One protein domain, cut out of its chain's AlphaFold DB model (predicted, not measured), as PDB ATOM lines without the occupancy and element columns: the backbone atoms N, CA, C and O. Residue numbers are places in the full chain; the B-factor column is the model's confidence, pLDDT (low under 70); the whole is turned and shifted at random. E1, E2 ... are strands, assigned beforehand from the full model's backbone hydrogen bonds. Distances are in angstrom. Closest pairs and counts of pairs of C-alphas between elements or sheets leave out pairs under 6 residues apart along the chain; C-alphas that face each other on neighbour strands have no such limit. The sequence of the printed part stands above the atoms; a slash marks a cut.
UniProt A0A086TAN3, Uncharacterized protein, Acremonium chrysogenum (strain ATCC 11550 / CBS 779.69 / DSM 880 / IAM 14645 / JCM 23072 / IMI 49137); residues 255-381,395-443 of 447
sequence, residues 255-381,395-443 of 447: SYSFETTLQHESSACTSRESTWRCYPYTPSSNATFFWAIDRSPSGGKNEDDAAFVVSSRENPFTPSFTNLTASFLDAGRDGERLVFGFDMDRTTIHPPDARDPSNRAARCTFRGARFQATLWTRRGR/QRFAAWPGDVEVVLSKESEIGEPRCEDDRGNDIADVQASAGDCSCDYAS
ATOM      1  N   SER A 255     -46.818 103.935 -23.355       93.38
ATOM      2  CA  SER A 255     -45.456 103.421 -23.158       93.38
ATOM      3  C   SER A 255     -44.990 103.769 -21.754       93.38
ATOM      4  O   SER A 255     -44.955 104.949 -21.401       93.38
ATOM      5  N   TYR A 256     -44.633 102.751 -20.970       95.19
ATOM      6  CA  TYR A 256     -44.349 102.895 -19.547       95.19
ATOM      7  C   TYR A 256     -43.006 102.301 -19.122       95.19
ATOM      8  O   TYR A 256     -42.524 101.315 -19.689       95.19
ATOM      9  N   SER A 257     -42.420 102.915 -18.097       95.38
ATOM     10  CA  SER A 257     -41.322 102.375 -17.308       95.38
ATOM     11  C   SER A 257     -41.870 101.827 -15.989       95.38
ATOM     12  O   SER A 257     -42.675 102.465 -15.311       95.38
ATOM     13  N   PHE A 258     -41.445 100.620 -15.634       95.94
ATOM     14  CA  PHE A 258     -41.889  99.908 -14.439       95.94
ATOM     15  C   PHE A 258     -40.688  99.720 -13.529       95.94
ATOM     16  O   PHE A 258     -39.839  98.862 -13.782       95.94
ATOM     17  N   GLU A 259     -40.590 100.553 -12.502       95.88
ATOM     18  CA  GLU A 259     -39.544 100.444 -11.496       95.88
ATOM     19  C   GLU A 259     -39.934  99.402 -10.445       95.88
ATOM     20  O   GLU A 259     -40.998  99.461  -9.832       95.88
ATOM     21  N   THR A 260     -39.067  98.415 -10.260       96.25
ATOM     22  CA  THR A 260     -39.261  97.292  -9.342       96.25
ATOM     23  C   THR A 260     -37.981  97.030  -8.570       96.25
ATOM     24  O   THR A 260     -36.922  97.573  -8.885       96.25
ATOM     25  N   THR A 261     -38.053  96.155  -7.578       95.94
ATOM     26  CA  THR A 261     -36.889  95.641  -6.853       95.94
ATOM     27  C   THR A 261     -36.960  94.123  -6.801       95.94
ATOM     28  O   THR A 261     -38.054  93.565  -6.731       95.94
ATOM     29  N   LEU A 262     -35.804  93.454  -6.840       95.75
ATOM     30  CA  LEU A 262     -35.725  92.009  -6.615       95.75
ATOM     31  C   LEU A 262     -36.059  91.717  -5.145       95.75
ATOM     32  O   LEU A 262     -35.291  92.093  -4.255       95.75
ATOM     33  N   GLN A 263     -37.207  91.086  -4.910       95.50
ATOM     34  CA  GLN A 263     -37.727  90.756  -3.581       95.50
ATOM     35  C   GLN A 263     -37.283  89.361  -3.142       95.50
ATOM     36  O   GLN A 263     -36.818  89.185  -2.015       95.50
ATOM     37  N   HIS A 264     -37.403  88.379  -4.036       95.38
ATOM     38  CA  HIS A 264     -37.049  86.993  -3.761       95.38
ATOM     39  C   HIS A 264     -36.296  86.370  -4.940       95.38
ATOM     40  O   HIS A 264     -36.591  86.628  -6.107       95.38
ATOM     41  N   GLU A 265     -35.295  85.557  -4.615       95.81
ATOM     42  CA  GLU A 265     -34.516  84.769  -5.563       95.81
ATOM     43  C   GLU A 265     -34.391  83.353  -5.006       95.81
ATOM     44  O   GLU A 265     -33.870  83.149  -3.907       95.81
ATOM     45  N   SER A 266     -34.860  82.382  -5.784       96.94
ATOM     46  CA  SER A 266     -34.655  80.963  -5.520       96.94
ATOM     47  C   SER A 266     -33.856  80.358  -6.664       96.94
ATOM     48  O   SER A 266     -34.170  80.569  -7.834       96.94
ATOM     49  N   SER A 267     -32.838  79.570  -6.334       96.88
ATOM     50  CA  SER A 267     -32.035  78.792  -7.283       96.88
ATOM     51  C   SER A 267     -32.176  77.282  -7.049       96.88
ATOM     52  O   SER A 267     -31.367  76.488  -7.526       96.88
ATOM     53  N   ALA A 268     -33.228  76.864  -6.335       97.50
ATOM     54  CA  ALA A 268     -33.406  75.491  -5.859       97.50
ATOM     55  C   ALA A 268     -33.552  74.437  -6.974       97.50
ATOM     56  O   ALA A 268     -33.316  73.255  -6.722       97.50
ATOM     57  N   CYS A 269     -33.891  74.842  -8.203       97.25
ATOM     58  CA  CYS A 269     -34.017  73.935  -9.347       97.25
ATOM     59  C   CYS A 269     -32.675  73.480  -9.951       97.25
ATOM     60  O   CYS A 269     -32.668  72.587 -10.795       97.25
ATOM     61  N   THR A 270     -31.534  74.044  -9.537       95.75
ATOM     62  CA  THR A 270     -30.196  73.695 -10.051       95.75
ATOM     63  C   THR A 270     -29.238  73.319  -8.920       95.75
ATOM     64  O   THR A 270     -29.290  73.876  -7.828       95.75
ATOM     65  N   SER A 271     -28.332  72.371  -9.168       93.69
ATOM     66  CA  SER A 271     -27.297  71.952  -8.212       93.69
ATOM     67  C   SER A 271     -26.249  73.035  -7.949       93.69
ATOM     68  O   SER A 271     -25.503  72.951  -6.971       93.69
ATOM     69  N   ARG A 272     -26.168  74.046  -8.822       92.19
ATOM     70  CA  ARG A 272     -25.206  75.144  -8.730       92.19
ATOM     71  C   ARG A 272     -25.963  76.462  -8.725       92.19
ATOM     72  O   ARG A 272     -26.326  76.961  -9.786       92.19
ATOM     73  N   GLU A 273     -26.148  77.046  -7.543       92.25
ATOM     74  CA  GLU A 273     -26.925  78.282  -7.344       92.25
ATOM     75  C   GLU A 273     -26.478  79.410  -8.271       92.25
ATOM     76  O   GLU A 273     -27.298  80.134  -8.822       92.25
ATOM     77  N   SER A 274     -25.168  79.507  -8.529       89.69
ATOM     78  CA  SER A 274     -24.630  80.524  -9.425       89.69
ATOM     79  C   SER A 274     -25.201  80.441 -10.834       89.69
ATOM     80  O   SER A 274     -25.067  81.434 -11.533       89.69
ATOM     81  N   THR A 275     -25.789  79.306 -11.245       92.50
ATOM     82  CA  THR A 275     -26.346  79.078 -12.587       92.50
ATOM     83  C   THR A 275     -27.719  79.682 -12.826       92.50
ATOM     84  O   THR A 275     -28.067  79.964 -13.971       92.50
ATOM     85  N   TRP A 276     -28.447  80.001 -11.761       94.62
ATOM     86  CA  TRP A 276     -29.669  80.786 -11.816       94.62
ATOM     87  C   TRP A 276     -29.444  82.088 -11.056       94.62
ATOM     88  O   TRP A 276     -29.283  82.072  -9.842       94.62
ATOM     89  N   ARG A 277     -29.382  83.212 -11.778       92.88
ATOM     90  CA  ARG A 277     -29.161  84.527 -11.164       92.88
ATOM     91  C   ARG A 277     -30.123  85.567 -11.687       92.88
ATOM     92  O   ARG A 277     -30.288  85.692 -12.903       92.88
ATOM     93  N   CYS A 278     -30.698  86.337 -10.782       93.88
ATOM     94  CA  CYS A 278     -31.636  87.415 -11.059       93.88
ATOM     95  C   CYS A 278     -30.910  88.763 -11.178       93.88
ATOM     96  O   CYS A 278     -29.962  89.033 -10.446       93.88
ATOM     97  N   TYR A 279     -31.323  89.606 -12.128       92.31
ATOM     98  CA  TYR A 279     -30.786  90.960 -12.262       92.31
ATOM     99  C   TYR A 279     -31.723  91.955 -11.569       92.31
ATOM    100  O   TYR A 279     -32.910  91.916 -11.857       92.31
ATOM    101  N   PRO A 280     -31.224  92.926 -10.792       93.19
ATOM    102  CA  PRO A 280     -29.818  93.162 -10.495       93.19
ATOM    103  C   PRO A 280     -29.262  92.121  -9.524       93.19
ATOM    104  O   PRO A 280     -29.925  91.702  -8.586       93.19
ATOM    105  N   TYR A 281     -27.997  91.748  -9.732       89.06
ATOM    106  CA  TYR A 281     -27.302  90.758  -8.899       89.06
ATOM    107  C   TYR A 281     -27.025  91.236  -7.468       89.06
ATOM    108  O   TYR A 281     -26.497  90.484  -6.648       89.06
ATOM    109  N   THR A 282     -27.300  92.508  -7.196       84.56
ATOM    110  CA  THR A 282     -27.272  93.107  -5.872       84.56
ATOM    111  C   THR A 282     -28.705  93.167  -5.350       84.56
ATOM    112  O   THR A 282     -29.530  93.879  -5.934       84.56
ATOM    113  N   PRO A 283     -29.026  92.457  -4.251       77.62
ATOM    114  CA  PRO A 283     -30.359  92.522  -3.667       77.62
ATOM    115  C   PRO A 283     -30.700  93.974  -3.328       77.62
ATOM    116  O   PRO A 283     -29.801  94.774  -3.055       77.62
ATOM    117  N   SER A 284     -31.988  94.325  -3.356       80.25
ATOM    118  CA  SER A 284     -32.514  95.688  -3.140       80.25
ATOM    119  C   SER A 284     -32.106  96.758  -4.163       80.25
ATOM    120  O   SER A 284     -32.425  97.928  -3.975       80.25
ATOM    121  N   SER A 285     -31.423  96.389  -5.250       89.81
ATOM    122  CA  SER A 285     -31.218  97.305  -6.376       89.81
ATOM    123  C   SER A 285     -32.447  97.329  -7.289       89.81
ATOM    124  O   SER A 285     -33.171  96.336  -7.401       89.81
ATOM    125  N   ASN A 286     -32.671  98.469  -7.942       93.62
ATOM    126  CA  ASN A 286     -33.852  98.673  -8.775       93.62
ATOM    127  C   ASN A 286     -33.671  97.999 -10.144       93.62
ATOM    128  O   ASN A 286     -32.603  98.077 -10.755       93.62
ATOM    129  N   ALA A 287     -34.730  97.358 -10.629       94.56
ATOM    130  CA  ALA A 287     -34.867  96.853 -11.987       94.56
ATOM    131  C   ALA A 287     -35.974  97.641 -12.693       94.56
ATOM    132  O   ALA A 287     -37.094  97.734 -12.186       94.56
ATOM    133  N   THR A 288     -35.674  98.196 -13.868       95.44
ATOM    134  CA  THR A 288     -36.641  98.973 -14.654       95.44
ATOM    135  C   THR A 288     -37.034  98.234 -15.925       95.44
ATOM    136  O   THR A 288     -36.207  98.025 -16.810       95.44
ATOM    137  N   PHE A 289     -38.305  97.870 -16.053       95.75
ATOM    138  CA  PHE A 289     -38.843  97.293 -17.282       95.75
ATOM    139  C   PHE A 289     -39.418  98.396 -18.176       95.75
ATOM    140  O   PHE A 289     -39.954  99.378 -17.671       95.75
ATOM    141  N   PHE A 290     -39.322  98.242 -19.498       95.50
ATOM    142  CA  PHE A 290     -39.840  99.217 -20.467       95.50
ATOM    143  C   PHE A 290     -40.798  98.526 -21.428       95.50
ATOM    144  O   PHE A 290     -40.358  97.763 -22.298       95.50
ATOM    145  N   TRP A 291     -42.097  98.783 -21.278       96.62
ATOM    146  CA  TRP A 291     -43.136  98.132 -22.077       96.62
ATOM    147  C   TRP A 291     -44.065  99.146 -22.737       96.62
ATOM    148  O   TRP A 291     -44.324 100.225 -22.210       96.62
ATOM    149  N   ALA A 292     -44.571  98.776 -23.906       95.25
ATOM    150  CA  ALA A 292     -45.665  99.448 -24.584       95.25
ATOM    151  C   ALA A 292     -46.923  98.588 -24.452       95.25
ATOM    152  O   ALA A 292     -46.877  97.383 -24.705       95.25
ATOM    153  N   ILE A 293     -48.019  99.211 -24.037       95.94
ATOM    154  CA  ILE A 293     -49.334  98.606 -23.881       95.94
ATOM    155  C   ILE A 293     -50.244  99.250 -24.920       95.94
ATOM    156  O   ILE A 293     -50.522 100.446 -24.862       95.94
ATOM    157  N   ASP A 294     -50.732  98.447 -25.850       93.94
ATOM    158  CA  ASP A 294     -51.658  98.859 -26.892       93.94
ATOM    159  C   ASP A 294     -53.016  98.198 -26.668       93.94
ATOM    160  O   ASP A 294     -53.121  97.056 -26.211       93.94
ATOM    161  N   ARG A 295     -54.096  98.896 -27.018       91.75
ATOM    162  CA  ARG A 295     -55.424  98.279 -27.031       91.75
ATOM    163  C   ARG A 295     -55.527  97.370 -28.251       91.75
ATOM    164  O   ARG A 295     -55.308  97.815 -29.378       91.75
ATOM    165  N   SER A 296     -55.885  96.106 -28.042       90.31
ATOM    166  CA  SER A 296     -56.084  95.180 -29.150       90.31
ATOM    167  C   SER A 296     -57.276  95.632 -29.998       90.31
ATOM    168  O   SER A 296     -58.360  95.861 -29.450       90.31
ATOM    169  N   PRO A 297     -57.148  95.687 -31.335       82.06
ATOM    170  CA  PRO A 297     -58.281  95.974 -32.210       82.06
ATOM    171  C   PRO A 297     -59.333  94.857 -32.188       82.06
ATOM    172  O   PRO A 297     -60.470  95.086 -32.592       82.06
ATOM    173  N   SER A 298     -58.963  93.651 -31.739       81.12
ATOM    174  CA  SER A 298     -59.873  92.510 -31.607       81.12
ATOM    175  C   SER A 298     -60.625  92.478 -30.275       81.12
ATOM    176  O   SER A 298     -61.443  91.581 -30.078       81.12
ATOM    177  N   GLY A 299     -60.321  93.395 -29.350       77.12
ATOM    178  CA  GLY A 299     -61.007  93.488 -28.065       77.12
ATOM    179  C   GLY A 299     -62.484  93.836 -28.239       77.12
ATOM    180  O   GLY A 299     -62.872  94.513 -29.196       77.12
ATOM    181  N   GLY A 300     -63.316  93.377 -27.306       74.69
ATOM    182  CA  GLY A 300     -64.717  93.772 -27.271       74.69
ATOM    183  C   GLY A 300     -64.857  95.288 -27.118       74.69
ATOM    184  O   GLY A 300     -63.957  95.991 -26.657       74.69
ATOM    185  N   LYS A 301     -66.015  95.817 -27.531       75.31
ATOM    186  CA  LYS A 301     -66.327  97.244 -27.336       75.31
ATOM    187  C   LYS A 301     -66.519  97.594 -25.860       75.31
ATOM    188  O   LYS A 301     -66.381  98.762 -25.505       75.31
ATOM    189  N   ASN A 302     -66.854  96.600 -25.042       77.69
ATOM    190  CA  ASN A 302     -67.014  96.757 -23.607       77.69
ATOM    191  C   ASN A 302     -65.642  96.841 -22.937       77.69
ATOM    192  O   ASN A 302     -64.673  96.240 -23.398       77.69
ATOM    193  N   GLU A 303     -65.575  97.591 -21.846       72.06
ATOM    194  CA  GLU A 303     -64.364  97.758 -21.042       72.06
ATOM    195  C   GLU A 303     -63.921  96.434 -20.403       72.06
ATOM    196  O   GLU A 303     -62.739  96.106 -20.428       72.06
ATOM    197  N   ASP A 304     -64.887  95.616 -19.978       71.62
ATOM    198  CA  ASP A 304     -64.658  94.283 -19.405       71.62
ATOM    199  C   ASP A 304     -64.094  93.270 -20.420       71.62
ATOM    200  O   ASP A 304     -63.445  92.298 -20.041       71.62
ATOM    201  N   ASP A 305     -64.307  93.515 -21.718       75.69
ATOM    202  CA  ASP A 305     -63.833  92.673 -22.825       75.69
ATOM    203  C   ASP A 305     -62.615  93.293 -23.539       75.69
ATOM    204  O   ASP A 305     -62.235  92.871 -24.643       75.69
ATOM    205  N   ALA A 306     -62.021  94.344 -22.964       81.25
ATOM    206  CA  ALA A 306     -60.874  95.011 -23.548       81.25
ATOM    207  C   ALA A 306     -59.658  94.075 -23.517       81.25
ATOM    208  O   ALA A 306     -59.060  93.810 -22.476       81.25
ATOM    209  N   ALA A 307     -59.270  93.581 -24.692       89.12
ATOM    210  CA  ALA A 307     -58.009  92.884 -24.864       89.12
ATOM    211  C   ALA A 307     -56.886  93.911 -25.033       89.12
ATOM    212  O   ALA A 307     -57.010  94.852 -25.823       89.12
ATOM    213  N   PHE A 308     -55.781  93.712 -24.323       94.62
ATOM    214  CA  PHE A 308     -54.581  94.530 -24.455       94.62
ATOM    215  C   PHE A 308     -53.449  93.700 -25.040       94.62
ATOM    216  O   PHE A 308     -53.420  92.474 -24.927       94.62
ATOM    217  N   VAL A 309     -52.524  94.386 -25.689       96.12
ATOM    218  CA  VAL A 309     -51.337  93.809 -26.288       96.12
ATOM    219  C   VAL A 309     -50.128  94.506 -25.684       96.12
ATOM    220  O   VAL A 309     -50.059  95.728 -25.683       96.12
ATOM    221  N   VAL A 310     -49.182  93.737 -25.161       96.31
ATOM    222  CA  VAL A 310     -47.982  94.243 -24.498       96.31
ATOM    223  C   VAL A 310     -46.760  93.868 -25.322       96.31
ATOM    224  O   VAL A 310     -46.600  92.726 -25.759       96.31
ATOM    225  N   SER A 311     -45.879  94.836 -25.531       96.50
ATOM    226  CA  SER A 311     -44.596  94.645 -26.198       96.50
ATOM    227  C   SER A 311     -43.475  95.195 -25.332       96.50
ATOM    228  O   SER A 311     -43.579  96.292 -24.787       96.50
ATOM    229  N   SER A 312     -42.383  94.450 -25.232       95.69
ATOM    230  CA  SER A 312     -41.159  94.908 -24.592       95.69
ATOM    231  C   SER A 312     -40.263  95.631 -25.589       95.69
ATOM    232  O   SER A 312     -40.268  95.371 -26.795       95.69
ATOM    233  N   ARG A 313     -39.505  96.589 -25.067       89.38
ATOM    234  CA  ARG A 313     -38.442  97.291 -25.782       89.38
ATOM    235  C   ARG A 313     -37.095  96.766 -25.303       89.38
ATOM    236  O   ARG A 313     -37.016  96.170 -24.234       89.38
ATOM    237  N   GLU A 314     -36.060  96.967 -26.117       80.50
ATOM    238  CA  GLU A 314     -34.712  96.469 -25.834       80.50
ATOM    239  C   GLU A 314     -34.284  96.828 -24.411       80.50
ATOM    240  O   GLU A 314     -34.131  97.995 -24.049       80.50
ATOM    241  N   ASN A 315     -34.126  95.789 -23.602       80.50
ATOM    242  CA  ASN A 315     -33.684  95.875 -22.230       80.50
ATOM    243  C   ASN A 315     -32.618  94.781 -22.049       80.50
ATOM    244  O   ASN A 315     -32.876  93.623 -22.381       80.50
ATOM    245  N   PRO A 316     -31.419  95.126 -21.552       77.88
ATOM    246  CA  PRO A 316     -30.293  94.199 -21.514       77.88
ATOM    247  C   PRO A 316     -30.473  93.023 -20.541       77.88
ATOM    248  O   PRO A 316     -29.684  92.083 -20.594       77.88
ATOM    249  N   PHE A 317     -31.467  93.058 -19.648       81.69
ATOM    250  CA  PHE A 317     -31.679  92.029 -18.624       81.69
ATOM    251  C   PHE A 317     -33.047  91.342 -18.693       81.69
ATOM    252  O   PHE A 317     -33.299  90.422 -17.915       81.69
ATOM    253  N   THR A 318     -33.925  91.745 -19.614       83.50
ATOM    254  CA  THR A 318     -35.266  91.158 -19.753       83.50
ATOM    255  C   THR A 318     -35.442  90.575 -21.146       83.50
ATOM    256  O   THR A 318     -34.895  91.122 -22.103       83.50
ATOM    257  N   PRO A 319     -36.238  89.506 -21.306       88.12
ATOM    258  CA  PRO A 319     -36.599  89.028 -22.634       88.12
ATOM    259  C   PRO A 319     -37.245  90.147 -23.453       88.12
ATOM    260  O   PRO A 319     -38.117  90.866 -22.960       88.12
ATOM    261  N   SER A 320     -36.846  90.263 -24.717       92.50
ATOM    262  CA  SER A 320     -37.604  91.038 -25.688       92.50
ATOM    263  C   SER A 320     -38.784  90.201 -26.174       92.50
ATOM    264  O   SER A 320     -38.668  89.010 -26.458       92.50
ATOM    265  N   PHE A 321     -39.950  90.825 -26.254       95.38
ATOM    266  CA  PHE A 321     -41.164  90.197 -26.754       95.38
ATOM    267  C   PHE A 321     -42.022  91.242 -27.449       95.38
ATOM    268  O   PHE A 321     -41.939  92.433 -27.157       95.38
ATOM    269  N   THR A 322     -42.869  90.796 -28.368       96.44
ATOM    270  CA  THR A 322     -43.801  91.673 -29.074       96.44
ATOM    271  C   THR A 322     -45.161  91.017 -29.141       96.44
ATOM    272  O   THR A 322     -45.271  89.797 -29.243       96.44
ATOM    273  N   ASN A 323     -46.193  91.848 -29.108       95.38
ATOM    274  CA  ASN A 323     -47.573  91.447 -29.320       95.38
ATOM    275  C   ASN A 323     -48.111  90.368 -28.357       95.38
ATOM    276  O   ASN A 323     -48.909  89.521 -28.761       95.38
ATOM    277  N   LEU A 324     -47.708  90.393 -27.083       96.75
ATOM    278  CA  LEU A 324     -48.257  89.473 -26.085       96.75
ATOM    279  C   LEU A 324     -49.646  89.914 -25.653       96.75
ATOM    280  O   LEU A 324     -49.851  91.061 -25.275       96.75
ATOM    281  N   THR A 325     -50.605  88.996 -25.678       95.75
ATOM    282  CA  THR A 325     -51.957  89.298 -25.204       95.75
ATOM    283  C   THR A 325     -51.966  89.373 -23.680       95.75
ATOM    284  O   THR A 325     -51.512  88.446 -23.012       95.75
ATOM    285  N   ALA A 326     -52.509  90.461 -23.142       96.25
ATOM    286  CA  ALA A 326     -52.772  90.633 -21.723       96.25
ATOM    287  C   ALA A 326     -54.273  90.522 -21.441       96.25
ATOM    288  O   ALA A 326     -55.101  91.092 -22.159       96.25
ATOM    289  N   SER A 327     -54.616  89.806 -20.373       93.69
ATOM    290  CA  SER A 327     -55.972  89.756 -19.835       93.69
ATOM    291  C   SER A 327     -56.185  90.911 -18.866       93.69
ATOM    292  O   SER A 327     -55.414  91.059 -17.915       93.69
ATOM    293  N   PHE A 328     -57.242  91.687 -19.083       94.19
ATOM    294  CA  PHE A 328     -57.702  92.697 -18.140       94.19
ATOM    295  C   PHE A 328     -58.664  92.055 -17.141       94.19
ATOM    296  O   PHE A 328     -59.647  91.430 -17.533       94.19
ATOM    297  N   LEU A 329     -58.342  92.140 -15.855       94.19
ATOM    298  CA  LEU A 329     -59.080  91.497 -14.773       94.19
ATOM    299  C   LEU A 329     -59.546  92.546 -13.770       94.19
ATOM    300  O   LEU A 329     -58.857  93.538 -13.542       94.19
ATOM    301  N   ASP A 330     -60.685  92.278 -13.126       94.06
ATOM    302  CA  ASP A 330     -61.245  93.111 -12.053       94.06
ATOM    303  C   ASP A 330     -61.481  94.580 -12.455       94.06
ATOM    304  O   ASP A 330     -61.310  95.489 -11.643       94.06
ATOM    305  N   ALA A 331     -61.912  94.789 -13.704       91.31
ATOM    306  CA  ALA A 331     -62.303  96.086 -14.249       91.31
ATOM    307  C   ALA A 331     -63.197  96.873 -13.273       91.31
ATOM    308  O   ALA A 331     -64.162  96.348 -12.705       91.31
ATOM    309  N   GLY A 332     -62.848  98.136 -13.036       89.31
ATOM    310  CA  GLY A 332     -63.597  99.033 -12.163       89.31
ATOM    311  C   GLY A 332     -63.369  98.844 -10.659       89.31
ATOM    312  O   GLY A 332     -63.954  99.593  -9.877       89.31
ATOM    313  N   ARG A 333     -62.555  97.875 -10.218       93.69
ATOM    314  CA  ARG A 333     -62.327  97.552  -8.792       93.69
ATOM    315  C   ARG A 333     -60.907  97.889  -8.349       93.69
ATOM    316  O   ARG A 333     -60.007  97.971  -9.166       93.69
ATOM    317  N   ASP A 334     -60.653  97.981  -7.046       92.38
ATOM    318  CA  ASP A 334     -59.296  98.260  -6.529       92.38
ATOM    319  C   ASP A 334     -58.244  97.218  -6.964       92.38
ATOM    320  O   ASP A 334     -57.057  97.524  -7.068       92.38
ATOM    321  N   GLY A 335     -58.686  95.987  -7.251       94.81
ATOM    322  CA  GLY A 335     -57.858  94.895  -7.768       94.81
ATOM    323  C   GLY A 335     -57.664  94.879  -9.288       94.81
ATOM    324  O   GLY A 335     -57.110  93.896  -9.787       94.81
ATOM    325  N   GLU A 336     -58.126  95.911 -10.004       95.19
ATOM    326  CA  GLU A 336     -58.007  96.036 -11.459       95.19
ATOM    327  C   GLU A 336     -56.549  95.869 -11.897       95.19
ATOM    328  O   GLU A 336     -55.641  96.555 -11.404       95.19
ATOM    329  N   ARG A 337     -56.319  94.900 -12.787       96.69
ATOM    330  CA  ARG A 337     -54.973  94.524 -13.217       96.69
ATOM    331  C   ARG A 337     -54.930  93.980 -14.637       96.69
ATOM    332  O   ARG A 337     -55.854  93.311 -15.095       96.69
ATOM    333  N   LEU A 338     -53.802  94.200 -15.297       97.12
ATOM    334  CA  LEU A 338     -53.407  93.497 -16.511       97.12
ATOM    335  C   LEU A 338     -52.488  92.341 -16.132       97.12
ATOM    336  O   LEU A 338     -51.522  92.534 -15.400       97.12
ATOM    337  N   VAL A 339     -52.770  91.151 -16.653       97.56
ATOM    338  CA  VAL A 339     -51.916  89.971 -16.471       97.56
ATOM    339  C   VAL A 339     -51.499  89.450 -17.833       97.56
ATOM    340  O   VAL A 339     -52.339  89.256 -18.712       97.56
ATOM    341  N   PHE A 340     -50.206  89.207 -18.012       97.69
ATOM    342  CA  PHE A 340     -49.671  88.537 -19.192       97.69
ATOM    343  C   PHE A 340     -48.490  87.650 -18.811       97.69
ATOM    344  O   PHE A 340     -47.866  87.820 -17.766       97.69
ATOM    345  N   GLY A 341     -48.185  86.681 -19.664       97.50
ATOM    346  CA  GLY A 341     -47.063  85.781 -19.454       97.50
ATOM    347  C   GLY A 341     -46.806  84.907 -20.669       97.50
ATOM    348  O   GLY A 341     -47.659  84.784 -21.550       97.50
ATOM    349  N   PHE A 342     -45.612  84.341 -20.726       97.81
ATOM    350  CA  PHE A 342     -45.145  83.488 -21.809       97.81
ATOM    351  C   PHE A 342     -43.987  82.613 -21.328       97.81
ATOM    352  O   PHE A 342     -43.313  82.938 -20.348       97.81
ATOM    353  N   ASP A 343     -43.747  81.518 -22.042       97.69
ATOM    354  CA  ASP A 343     -42.603  80.650 -21.793       97.69
ATOM    355  C   ASP A 343     -41.423  81.087 -22.672       97.69
ATOM    356  O   ASP A 343     -41.595  81.475 -23.832       97.69
ATOM    357  N   MET A 344     -40.216  81.041 -22.120       96.75
ATOM    358  CA  MET A 344     -38.985  81.460 -22.781       96.75
ATOM    359  C   MET A 344     -37.804  80.572 -22.395       96.75
ATOM    360  O   MET A 344     -37.767  79.982 -21.319       96.75
ATOM    361  N   ASP A 345     -36.786  80.547 -23.250       96.44
ATOM    362  CA  ASP A 345     -35.495  79.978 -22.885       96.44
ATOM    363  C   ASP A 345     -34.672  81.039 -22.152       96.44
ATOM    364  O   ASP A 345     -34.398  82.122 -22.678       96.44
ATOM    365  N   ARG A 346     -34.249  80.730 -20.928       95.19
ATOM    366  CA  ARG A 346     -33.366  81.595 -20.150       95.19
ATOM    367  C   ARG A 346     -31.938  81.102 -20.279       95.19
ATOM    368  O   ARG A 346     -31.610  80.015 -19.816       95.19
ATOM    369  N   THR A 347     -31.080  81.924 -20.870       93.94
ATOM    370  CA  THR A 347     -29.634  81.686 -20.879       93.94
ATOM    371  C   THR A 347     -28.964  82.530 -19.800       93.94
ATOM    372  O   THR A 347     -29.142  83.746 -19.766       93.94
ATOM    373  N   THR A 348     -28.150  81.907 -18.959       92.12
ATOM    374  CA  THR A 348     -27.233  82.574 -18.034       92.12
ATOM    375  C   THR A 348     -25.794  82.340 -18.484       92.12
ATOM    376  O   THR A 348     -25.438  81.267 -18.972       92.12
ATOM    377  N   ILE A 349     -24.964  83.378 -18.377       87.94
ATOM    378  CA  ILE A 349     -23.531  83.299 -18.671       87.94
ATOM    379  C   ILE A 349     -22.795  83.478 -17.353       87.94
ATOM    380  O   ILE A 349     -22.922  84.518 -16.701       87.94
ATOM    381  N   HIS A 350     -22.023  82.471 -16.965       80.94
ATOM    382  CA  HIS A 350     -21.194  82.552 -15.773       80.94
ATOM    383  C   HIS A 350     -19.836  83.132 -16.118       80.94
ATOM    384  O   HIS A 350     -19.136  82.572 -16.968       80.94
ATOM    385  N   PRO A 351     -19.426  84.227 -15.450       73.75
ATOM    386  CA  PRO A 351     -18.036  84.611 -15.500       73.75
ATOM    387  C   PRO A 351     -17.213  83.469 -14.891       73.75
ATOM    388  O   PRO A 351     -17.638  82.877 -13.893       73.75
ATOM    389  N   PRO A 352     -16.058  83.145 -15.486       67.69
ATOM    390  CA  PRO A 352     -15.191  82.103 -14.971       67.69
ATOM    391  C   PRO A 352     -14.795  82.409 -13.511       67.69
ATOM    392  O   PRO A 352     -14.153  83.425 -13.237       67.69
ATOM    393  N   ASP A 353     -15.175  81.543 -12.565       65.50
ATOM    394  CA  ASP A 353     -14.713  81.616 -11.180       65.50
ATOM    395  C   ASP A 353     -13.241  81.196 -11.092       65.50
ATOM    396  O   ASP A 353     -12.894  80.018 -11.168       65.50
ATOM    397  N   ALA A 354     -12.356  82.177 -10.890       56.00
ATOM    398  CA  ALA A 354     -10.909  81.986 -10.777       56.00
ATOM    399  C   ALA A 354     -10.478  80.931  -9.735       56.00
ATOM    400  O   ALA A 354      -9.323  80.503  -9.759       56.00
ATOM    401  N   ARG A 355     -11.361  80.535  -8.809       61.94
ATOM    402  CA  ARG A 355     -11.069  79.568  -7.739       61.94
ATOM    403  C   ARG A 355     -11.414  78.122  -8.075       61.94
ATOM    404  O   ARG A 355     -10.934  77.230  -7.376       61.94
ATOM    405  N   ASP A 356     -12.212  77.874  -9.104       66.62
ATOM    406  CA  ASP A 356     -12.616  76.525  -9.488       66.62
ATOM    407  C   ASP A 356     -11.655  76.009 -10.568       66.62
ATOM    408  O   ASP A 356     -11.637  76.563 -11.652       66.62
ATOM    409  N   PRO A 357     -10.826  74.973 -10.362       64.94
ATOM    410  CA  PRO A 357      -9.921  74.476 -11.406       64.94
ATOM    411  C   PRO A 357     -10.660  73.935 -12.643       64.94
ATOM    412  O   PRO A 357     -10.044  73.750 -13.694       64.94
ATOM    413  N   SER A 358     -11.973  73.703 -12.540       63.62
ATOM    414  CA  SER A 358     -12.840  73.392 -13.671       63.62
ATOM    415  C   SER A 358     -13.347  74.630 -14.420       63.62
ATOM    416  O   SER A 358     -14.189  74.433 -15.286       63.62
ATOM    417  N   ASN A 359     -12.799  75.830 -14.124       60.62
ATOM    418  CA  ASN A 359     -13.133  77.206 -14.544       60.62
ATOM    419  C   ASN A 359     -13.558  77.434 -16.009       60.62
ATOM    420  O   ASN A 359     -12.977  78.233 -16.750       60.62
ATOM    421  N   ARG A 360     -14.560  76.710 -16.464       69.31
ATOM    422  CA  ARG A 360     -15.136  76.841 -17.783       69.31
ATOM    423  C   ARG A 360     -16.213  77.890 -17.634       69.31
ATOM    424  O   ARG A 360     -17.125  77.724 -16.826       69.31
ATOM    425  N   ALA A 361     -16.072  78.984 -18.377       62.25
ATOM    426  CA  ALA A 361     -17.171  79.916 -18.559       62.25
ATOM    427  C   ALA A 361     -18.360  79.094 -19.067       62.25
ATOM    428  O   ALA A 361     -18.304  78.536 -20.161       62.25
ATOM    429  N   ALA A 362     -19.366  78.931 -18.214       81.12
ATOM    430  CA  ALA A 362     -20.502  78.079 -18.494       81.12
ATOM    431  C   ALA A 362     -21.639  78.952 -19.016       81.12
ATOM    432  O   ALA A 362     -22.055  79.909 -18.354       81.12
ATOM    433  N   ARG A 363     -22.145  78.624 -20.200       93.06
ATOM    434  CA  ARG A 363     -23.431  79.106 -20.690       93.06
ATOM    435  C   ARG A 363     -24.479  78.073 -20.303       93.06
ATOM    436  O   ARG A 363     -24.485  76.984 -20.863       93.06
ATOM    437  N   CYS A 364     -25.357  78.404 -19.367       95.06
ATOM    438  CA  CYS A 364     -26.426  77.518 -18.919       95.06
ATOM    439  C   CYS A 364     -27.763  77.961 -19.509       95.06
ATOM    440  O   CYS A 364     -28.109  79.136 -19.452       95.06
ATOM    441  N   THR A 365     -28.511  77.027 -20.091       96.69
ATOM    442  CA  THR A 365     -29.832  77.287 -20.674       96.69
ATOM    443  C   THR A 365     -30.898  76.498 -19.921       96.69
ATOM    444  O   THR A 365     -30.801  75.276 -19.806       96.69
ATOM    445  N   PHE A 366     -31.916  77.205 -19.437       97.00
ATOM    446  CA  PHE A 366     -33.131  76.663 -18.829       97.00
ATOM    447  C   PHE A 366     -34.262  76.843 -19.840       97.00
ATOM    448  O   PHE A 366     -34.566  77.988 -20.195       97.00
ATOM    449  N   ARG A 367     -34.853  75.760 -20.351       97.38
ATOM    450  CA  ARG A 367     -35.897  75.881 -21.377       97.38
ATOM    451  C   ARG A 367     -37.262  76.003 -20.742       97.38
ATOM    452  O   ARG A 367     -37.504  75.468 -19.665       97.38
ATOM    453  N   GLY A 368     -38.168  76.707 -21.411       96.94
ATOM    454  CA  GLY A 368     -39.535  76.867 -20.909       96.94
ATOM    455  C   GLY A 368     -39.594  77.485 -19.507       96.94
ATOM    456  O   GLY A 368     -40.443  77.112 -18.702       96.94
ATOM    457  N   ALA A 369     -38.669  78.393 -19.188       97.56
ATOM    458  CA  ALA A 369     -38.818  79.256 -18.029       97.56
ATOM    459  C   ALA A 369     -40.039  80.155 -18.254       97.56
ATOM    460  O   ALA A 369     -40.213  80.723 -19.333       97.56
ATOM    461  N   ARG A 370     -40.886  80.294 -17.241       98.00
ATOM    462  CA  ARG A 370     -42.135  81.037 -17.329       98.00
ATOM    463  C   ARG A 370     -41.924  82.467 -16.864       98.00
ATOM    464  O   ARG A 370     -41.621  82.704 -15.696       98.00
ATOM    465  N   PHE A 371     -42.118  83.415 -17.772       97.88
ATOM    466  CA  PHE A 371     -42.205  84.833 -17.457       97.88
ATOM    467  C   PHE A 371     -43.671  85.215 -17.262       97.88
ATOM    468  O   PHE A 371     -44.508  84.944 -18.125       97.88
ATOM    469  N   GLN A 372     -43.991  85.878 -16.159       98.25
ATOM    470  CA  GLN A 372     -45.324  86.392 -15.876       98.25
ATOM    471  C   GLN A 372     -45.229  87.782 -15.257       98.25
ATOM    472  O   GLN A 372     -44.367  88.043 -14.424       98.25
ATOM    473  N   ALA A 373     -46.128  88.673 -15.656       98.12
ATOM    474  CA  ALA A 373     -46.222  90.010 -15.102       98.12
ATOM    475  C   ALA A 373     -47.672  90.364 -14.777       98.12
ATOM    476  O   ALA A 373     -48.599  90.050 -15.534       98.12
ATOM    477  N   THR A 374     -47.834  91.056 -13.656       98.38
ATOM    478  CA  THR A 374     -49.091  91.616 -13.180       98.38
ATOM    479  C   THR A 374     -48.915  93.116 -12.991       98.38
ATOM    480  O   THR A 374     -48.046  93.562 -12.245       98.38
ATOM    481  N   LEU A 375     -49.749  93.901 -13.668       98.00
ATOM    482  CA  LEU A 375     -49.747  95.358 -13.607       98.00
ATOM    483  C   LEU A 375     -51.048  95.830 -12.983       98.00
ATOM    484  O   LEU A 375     -52.104  95.675 -13.594       98.00
ATOM    485  N   TRP A 376     -50.994  96.427 -11.800       97.50
ATOM    486  CA  TRP A 376     -52.181  97.017 -11.193       97.50
ATOM    487  C   TRP A 376     -52.383  98.424 -11.719       97.50
ATOM    488  O   TRP A 376     -51.469  99.243 -11.727       97.50
ATOM    489  N   THR A 377     -53.600  98.708 -12.155       94.88
ATOM    490  CA  THR A 377     -53.967  99.995 -12.757       94.88
ATOM    491  C   THR A 377     -54.533 100.977 -11.729       94.88
ATOM    492  O   THR A 377     -54.532 102.190 -11.951       94.88
ATOM    493  N   ARG A 378     -55.008 100.463 -10.586       93.00
ATOM    494  CA  ARG A 378     -55.608 101.244  -9.490       93.00
ATOM    495  C   ARG A 378     -54.848 101.121  -8.168       93.00
ATOM    496  O   ARG A 378     -54.686 102.122  -7.470       93.00
ATOM    497  N   ARG A 379     -54.344  99.927  -7.836       93.94
ATOM    498  CA  ARG A 379     -53.544  99.689  -6.623       93.94
ATOM    499  C   ARG A 379     -52.191 100.404  -6.700       93.94
ATOM    500  O   ARG A 379     -51.583 100.435  -7.764       93.94
ATOM    501  N   GLY A 380     -51.729 100.961  -5.579       87.81
ATOM    502  CA  GLY A 380     -50.391 101.560  -5.472       87.81
ATOM    503  C   GLY A 380     -50.254 102.977  -6.040       87.81
ATOM    504  O   GLY A 380     -49.162 103.537  -6.001       87.81
ATOM    505  N   ARG A 381     -51.342 103.599  -6.525       84.81
ATOM    506  CA  ARG A 381     -51.299 104.970  -7.062       84.81
ATOM    507  C   ARG A 381     -50.909 105.986  -5.988       84.81
ATOM    508  O   ARG A 381     -51.715 106.376  -5.142       84.81
ATOM    509  N   GLN A 395     -40.073 112.404 -22.247       65.62
ATOM    510  CA  GLN A 395     -39.733 111.033 -21.848       65.62
ATOM    511  C   GLN A 395     -40.385 110.003 -22.776       65.62
ATOM    512  O   GLN A 395     -41.597 109.978 -22.966       65.62
ATOM    513  N   ARG A 396     -39.577 109.088 -23.336       86.62
ATOM    514  CA  ARG A 396     -40.073 108.008 -24.219       86.62
ATOM    515  C   ARG A 396     -41.006 107.016 -23.509       86.62
ATOM    516  O   ARG A 396     -41.759 106.318 -24.182       86.62
ATOM    517  N   PHE A 397     -40.921 106.933 -22.181       90.56
ATOM    518  CA  PHE A 397     -41.721 106.048 -21.337       90.56
ATOM    519  C   PHE A 397     -42.132 106.805 -20.076       90.56
ATOM    520  O   PHE A 397     -41.262 107.284 -19.351       90.56
ATOM    521  N   ALA A 398     -43.433 106.894 -19.811       91.81
ATOM    522  CA  ALA A 398     -43.951 107.468 -18.573       91.81
ATOM    523  C   ALA A 398     -43.787 106.478 -17.410       91.81
ATOM    524  O   ALA A 398     -43.871 105.271 -17.615       91.81
ATOM    525  N   ALA A 399     -43.607 106.952 -16.181       93.25
ATOM    526  CA  ALA A 399     -43.618 106.052 -15.028       93.25
ATOM    527  C   ALA A 399     -44.988 105.361 -14.894       93.25
ATOM    528  O   ALA A 399     -46.033 106.010 -15.005       93.25
ATOM    529  N   TRP A 400     -44.995 104.046 -14.667       95.12
ATOM    530  CA  TRP A 400     -46.228 103.317 -14.382       95.12
ATOM    531  C   TRP A 400     -46.834 103.814 -13.061       95.12
ATOM    532  O   TRP A 400     -46.133 103.844 -12.049       95.12
ATOM    533  N   PRO A 401     -48.117 104.221 -13.037       93.38
ATOM    534  CA  PRO A 401     -48.683 104.876 -11.864       93.38
ATOM    535  C   PRO A 401     -49.110 103.911 -10.754       93.38
ATOM    536  O   PRO A 401     -49.375 104.380  -9.652       93.38
ATOM    537  N   GLY A 402     -49.254 102.611 -11.025       94.81
ATOM    538  CA  GLY A 402     -49.718 101.628 -10.042       94.81
ATOM    539  C   GLY A 402     -48.634 100.653  -9.594       94.81
ATOM    540  O   GLY A 402     -47.455 100.821  -9.894       94.81
ATOM    541  N   ASP A 403     -49.043  99.601  -8.890       96.88
ATOM    542  CA  ASP A 403     -48.131  98.519  -8.531       96.88
ATOM    543  C   ASP A 403     -47.789  97.638  -9.737       96.88
ATOM    544  O   ASP A 403     -48.560  97.511 -10.697       96.88
ATOM    545  N   VAL A 404     -46.650  96.961  -9.646       97.75
ATOM    546  CA  VAL A 404     -46.192  95.969 -10.619       97.75
ATOM    547  C   VAL A 404     -45.524  94.799  -9.903       97.75
ATOM    548  O   VAL A 404     -44.814  94.974  -8.912       97.75
ATOM    549  N   GLU A 405     -45.762  93.600 -10.423       97.88
ATOM    550  CA  GLU A 405     -45.131  92.348 -10.019       97.88
ATOM    551  C   GLU A 405     -44.670  91.617 -11.281       97.88
ATOM    552  O   GLU A 405     -45.412  91.517 -12.260       97.88
ATOM    553  N   VAL A 406     -43.440  91.114 -11.260       97.62
ATOM    554  CA  VAL A 406     -42.849  90.331 -12.344       97.62
ATOM    555  C   VAL A 406     -42.221  89.089 -11.740       97.62
ATOM    556  O   VAL A 406     -41.359  89.187 -10.875       97.62
ATOM    557  N   VAL A 407     -42.626  87.925 -12.227       97.75
ATOM    558  CA  VAL A 407     -42.136  86.626 -11.777       97.75
ATOM    559  C   VAL A 407     -41.525  85.908 -12.968       97.75
ATOM    560  O   VAL A 407     -42.174  85.707 -13.996       97.75
ATOM    561  N   LEU A 408     -40.266  85.507 -12.831       97.56
ATOM    562  CA  LEU A 408     -39.605  84.602 -13.765       97.56
ATOM    563  C   LEU A 408     -39.276  83.315 -13.027       97.56
ATOM    564  O   LEU A 408     -38.412  83.322 -12.158       97.56
ATOM    565  N   SER A 409     -39.943  82.222 -13.378       98.00
ATOM    566  CA  SER A 409     -39.841  80.946 -12.668       98.00
ATOM    567  C   SER A 409     -39.463  79.793 -13.593       98.00
ATOM    568  O   SER A 409     -39.652  79.857 -14.808       98.00
ATOM    569  N   LYS A 410     -38.890  78.734 -13.027       98.06
ATOM    570  CA  LYS A 410     -38.632  77.466 -13.707       98.06
ATOM    571  C   LYS A 410     -38.747  76.327 -12.703       98.06
ATOM    572  O   LYS A 410     -38.003  76.285 -11.723       98.06
ATOM    573  N   GLU A 411     -39.660  75.407 -12.987       97.69
ATOM    574  CA  GLU A 411     -39.761  74.136 -12.273       97.69
ATOM    575  C   GLU A 411     -38.546  73.258 -12.593       97.69
ATOM    576  O   GLU A 411     -38.029  73.277 -13.716       97.69
ATOM    577  N   SER A 412     -38.079  72.484 -11.615       96.19
ATOM    578  CA  SER A 412     -36.988  71.537 -11.845       96.19
ATOM    579  C   SER A 412     -37.380  70.444 -12.832       96.19
ATOM    580  O   SER A 412     -38.391  69.757 -12.676       96.19
ATOM    581  N   GLU A 413     -36.528  70.243 -13.835       96.56
ATOM    582  CA  GLU A 413     -36.719  69.243 -14.873       96.56
ATOM    583  C   GLU A 413     -35.433  68.437 -15.067       96.56
ATOM    584  O   GLU A 413     -34.334  68.985 -15.148       96.56
ATOM    585  N   ILE A 414     -35.558  67.109 -15.132       95.62
ATOM    586  CA  ILE A 414     -34.406  66.220 -15.310       95.62
ATOM    587  C   ILE A 414     -33.701  66.553 -16.627       95.62
ATOM    588  O   ILE A 414     -34.309  66.511 -17.693       95.62
ATOM    589  N   GLY A 415     -32.391  66.790 -16.548       92.50
ATOM    590  CA  GLY A 415     -31.576  67.179 -17.699       92.50
ATOM    591  C   GLY A 415     -31.476  68.691 -17.908       92.50
ATOM    592  O   GLY A 415     -30.797  69.108 -18.844       92.50
ATOM    593  N   GLU A 416     -32.092  69.498 -17.041       94.25
ATOM    594  CA  GLU A 416     -31.943  70.952 -17.023       94.25
ATOM    595  C   GLU A 416     -31.265  71.453 -15.732       94.25
ATOM    596  O   GLU A 416     -31.399  70.821 -14.686       94.25
ATOM    597  N   PRO A 417     -30.535  72.586 -15.777       95.75
ATOM    598  CA  PRO A 417     -30.167  73.339 -16.979       95.75
ATOM    599  C   PRO A 417     -29.166  72.590 -17.863       95.75
ATOM    600  O   PRO A 417     -28.361  71.793 -17.383       95.75
ATOM    601  N   ARG A 418     -29.158  72.908 -19.161       95.81
ATOM    602  CA  ARG A 418     -28.089  72.467 -20.063       95.81
ATOM    603  C   ARG A 418     -26.972  73.500 -20.067       95.81
ATOM    604  O   ARG A 418     -27.156  74.599 -20.588       95.81
ATOM    605  N   CYS A 419     -25.837  73.144 -19.479       94.19
ATOM    606  CA  CYS A 419     -24.662  74.003 -19.413       94.19
ATOM    607  C   CYS A 419     -23.606  73.564 -20.423       94.19
ATOM    608  O   CYS A 419     -23.313  72.376 -20.531       94.19
ATOM    609  N   GLU A 420     -23.017  74.519 -21.131       93.69
ATOM    610  CA  GLU A 420     -21.946  74.295 -22.100       93.69
ATOM    611  C   GLU A 420     -20.747  75.196 -21.777       93.69
ATOM    612  O   GLU A 420     -20.926  76.318 -21.296       93.69
ATOM    613  N   ASP A 421     -19.526  74.710 -22.016       90.38
ATOM    614  CA  ASP A 421     -18.315  75.528 -21.904       90.38
ATOM    615  C   ASP A 421     -18.156  76.507 -23.082       90.38
ATOM    616  O   ASP A 421     -18.957  76.545 -24.017       90.38
ATOM    617  N   ASP A 422     -17.088  77.303 -23.062       88.44
ATOM    618  CA  ASP A 422     -16.729  78.249 -24.124       88.44
ATOM    619  C   ASP A 422     -16.515  77.588 -25.499       88.44
ATOM    620  O   ASP A 422     -16.532  78.264 -26.528       88.44
ATOM    621  N   ARG A 423     -16.331  76.263 -25.532       91.06
ATOM    622  CA  ARG A 423     -16.179  75.454 -26.746       91.06
ATOM    623  C   ARG A 423     -17.460  74.706 -27.123       91.06
ATOM    624  O   ARG A 423     -17.427  73.930 -28.078       91.06
ATOM    625  N   GLY A 424     -18.557  74.911 -26.394       91.50
ATOM    626  CA  GLY A 424     -19.833  74.236 -26.622       91.50
ATOM    627  C   GLY A 424     -19.882  72.788 -26.123       91.50
ATOM    628  O   GLY A 424     -20.759  72.038 -26.543       91.50
ATOM    629  N   ASN A 425     -18.940  72.347 -25.279       92.50
ATOM    630  CA  ASN A 425     -19.017  71.011 -24.684       92.50
ATOM    631  C   ASN A 425     -19.949  71.029 -23.480       92.50
ATOM    632  O   ASN A 425     -19.813  71.893 -22.615       92.50
ATOM    633  N   ASP A 426     -20.824  70.029 -23.390       91.06
ATOM    634  CA  ASP A 426     -21.724  69.883 -22.252       91.06
ATOM    635  C   ASP A 426     -20.939  69.715 -20.934       91.06
ATOM    636  O   ASP A 426     -19.985  68.937 -20.818       91.06
ATOM    637  N   ILE A 427     -21.387  70.444 -19.921       90.12
ATOM    638  CA  ILE A 427     -20.865  70.465 -18.564       90.12
ATOM    639  C   ILE A 427     -21.810  69.621 -17.693       90.12
ATOM    640  O   ILE A 427     -22.944  70.010 -17.430       90.12
ATOM    641  N   ALA A 428     -21.356  68.435 -17.275       89.62
ATOM    642  CA  ALA A 428     -22.199  67.441 -16.599       89.62
ATOM    643  C   ALA A 428     -22.252  67.566 -15.060       89.62
ATOM    644  O   ALA A 428     -22.948  66.787 -14.415       89.62
ATOM    645  N   ASP A 429     -21.511  68.483 -14.442       88.69
ATOM    646  CA  ASP A 429     -21.530  68.699 -12.984       88.69
ATOM    647  C   ASP A 429     -22.703  69.588 -12.528       88.69
ATOM    648  O   ASP A 429     -23.132  69.499 -11.374       88.69
ATOM    649  N   VAL A 430     -23.268  70.393 -13.431       91.44
ATOM    650  CA  VAL A 430     -24.515  71.126 -13.196       91.44
ATOM    651  C   VAL A 430     -25.692  70.226 -13.555       91.44
ATOM    652  O   VAL A 430     -25.797  69.730 -14.673       91.44
ATOM    653  N   GLN A 431     -26.558  69.982 -12.579       92.94
ATOM    654  CA  GLN A 431     -27.695  69.073 -12.684       92.94
ATOM    655  C   GLN A 431     -28.941  69.733 -12.105       92.94
ATOM    656  O   GLN A 431     -28.847  70.675 -11.317       92.94
ATOM    657  N   ALA A 432     -30.103  69.187 -12.444       95.19
ATOM    658  CA  ALA A 432     -31.354  69.540 -11.794       95.19
ATOM    659  C   ALA A 432     -31.279  69.260 -10.282       95.19
ATOM    660  O   ALA A 432     -30.717  68.247  -9.851       95.19
ATOM    661  N   SER A 433     -31.874  70.134  -9.478       95.44
ATOM    662  CA  SER A 433     -32.042  69.966  -8.029       95.44
ATOM    663  C   SER A 433     -33.527  69.952  -7.663       95.44
ATOM    664  O   SER A 433     -34.374  70.288  -8.481       95.44
ATOM    665  N   ALA A 434     -33.877  69.500  -6.460       93.56
ATOM    666  CA  ALA A 434     -35.263  69.507  -6.009       93.56
ATOM    667  C   ALA A 434     -35.711  70.939  -5.668       93.56
ATOM    668  O   ALA A 434     -35.128  71.567  -4.787       93.56
ATOM    669  N   GLY A 435     -36.772  71.415  -6.322       96.12
ATOM    670  CA  GLY A 435     -37.382  72.723  -6.077       96.12
ATOM    671  C   GLY A 435     -37.492  73.566  -7.341       96.12
ATOM    672  O   GLY A 435     -37.156  73.112  -8.431       96.12
ATOM    673  N   ASP A 436     -37.934  74.807  -7.175       97.62
ATOM    674  CA  ASP A 436     -38.159  75.728  -8.284       97.62
ATOM    675  C   ASP A 436     -37.167  76.879  -8.203       97.62
ATOM    676  O   ASP A 436     -36.824  77.357  -7.117       97.62
ATOM    677  N   CYS A 437     -36.692  77.326  -9.361       97.88
ATOM    678  CA  CYS A 437     -35.956  78.568  -9.435       97.88
ATOM    679  C   CYS A 437     -36.925  79.716  -9.717       97.88
ATOM    680  O   CYS A 437     -37.803  79.583 -10.570       97.88
ATOM    681  N   SER A 438     -36.754  80.852  -9.048       97.75
ATOM    682  CA  SER A 438     -37.577  82.043  -9.261       97.75
ATOM    683  C   SER A 438     -36.762  83.329  -9.159       97.75
ATOM    684  O   SER A 438     -35.697  83.368  -8.539       97.75
ATOM    685  N   CYS A 439     -37.243  84.364  -9.839       97.06
ATOM    686  CA  CYS A 439     -36.853  85.755  -9.667       97.06
ATOM    687  C   CYS A 439     -38.134  86.565  -9.532       97.06
ATOM    688  O   CYS A 439     -38.843  86.745 -10.528       97.06
ATOM    689  N   ASP A 440     -38.390  87.056  -8.329       97.06
ATOM    690  CA  ASP A 440     -39.638  87.726  -7.996       97.06
ATOM    691  C   ASP A 440     -39.341  89.205  -7.772       97.06
ATOM    692  O   ASP A 440     -38.617  89.595  -6.849       97.06
ATOM    693  N   TYR A 441     -39.867  90.035  -8.666       96.94
ATOM    694  CA  TYR A 441     -39.708  91.481  -8.651       96.94
ATOM    695  C   TYR A 441     -41.033  92.138  -8.311       96.94
ATOM    696  O   TYR A 441     -42.065  91.789  -8.880       96.94
ATOM    697  N   ALA A 442     -41.003  93.148  -7.449       97.25
ATOM    698  CA  ALA A 442     -42.182  93.952  -7.164       97.25
ATOM    699  C   ALA A 442     -41.819  95.413  -6.872       97.25
ATOM    700  O   ALA A 442     -40.708  95.722  -6.423       97.25
ATOM    701  N   SER A 443     -42.762  96.321  -7.136       96.25
ATOM    702  CA  SER A 443     -42.700  97.729  -6.699       96.25
ATOM    703  C   SER A 443     -43.126  97.921  -5.237       96.25
ATOM    704  O   SER A 443     -43.004  99.012  -4.685       96.25
TER     705      SER A 443
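What this domain is: This is residues 255 to 381 and 395 to 443 of the 447 residues of an uncharacterized protein of Acremonium chrysogenum (strain ATCC 11550 / CBS 779.69 / DSM 880 / IAM 14645 / JCM 23072 / IMI 49137) (UniProt A0A086TAN3). What shape do these atoms make? They make a closed barrel of eight strands, E1 to E7 and E9, drawn out into a rod, with a short ninth strand, E8, added beside E6 near one end. The loops of residues 296 to 307 and 350 to 362 reach out at opposite ends of the rod. How is it made up? The printed part has 176 residues with nine named strands, E1 to E9 in order, and no named helix; the class is all strand, though 79 residues, under half, are in named elements. Neighbour strands are antiparallel, and the whole is compact, with a radius of gyration of the C-alphas of 18.3 A and spans of 61 by 29 by 29 A.

How they stand to each other: How does the ring begin? E1, residues 255 to 267, bends by 66 degrees at residue 263 and forms a hairpin with E2, residues 286 to 295, where N 258 and O 289 are 2.8 A apart, within hydrogen-bond range. E2 forms a hairpin with E3, residues 308 to 312 (N 292 to O 311, 2.8 A), and E3 one with E4, residues 324 to 329 (N 310 to O 324, 2.8 A). How does it go on? E4 forms a hairpin with E5, residues 337 to 349, with N 327 and O 339 2.9 A apart, and E5 one with E6, residues 363 to 376, with N 338 and O 375 2.8 A apart. E1 to E6 are a meander, each strand the antiparallel neighbour of the one before. What closes it? On the other side of E6 from E5 are E7, residues 404 to 411, with N 372 and O 407 2.8 A apart, and E8, residues 418 to 420, with N 363 and O 420 2.8 A apart. E7 neighbours E9, residues 436 to 442, with N 406 and O 441 2.8 A apart, and E9 neighbours E1, with N 263 and O 440 2.8 A apart.

Where its parts are: Where are the anchors? E1 begins at C-alpha 255, (-45.456, 103.421, -23.158), and E9 ends at C-alpha 442, (-42.182, 93.952, -7.164). Which strands are long? From first to last C-alpha, E6 measures 35.2 A, E5 33.8 A, E1 32.2 A and E2 28.3 A.

The domain as a whole: How far does it reach? The two C-alphas farthest apart, those of Lys 301 and Pro 357, are 62.9 A apart. Is anything missing or uncertain? Residues 382 to 394 are not printed, and C-alphas 381 and 395 are 19.7 A apart across the cut. Residues 352 to 361 and residue 395 have pLDDT under 70. Which links are long? Those from E1 to E2, E2 to E3, E3 to E4, E5 to E6 and E8 to E9 are long.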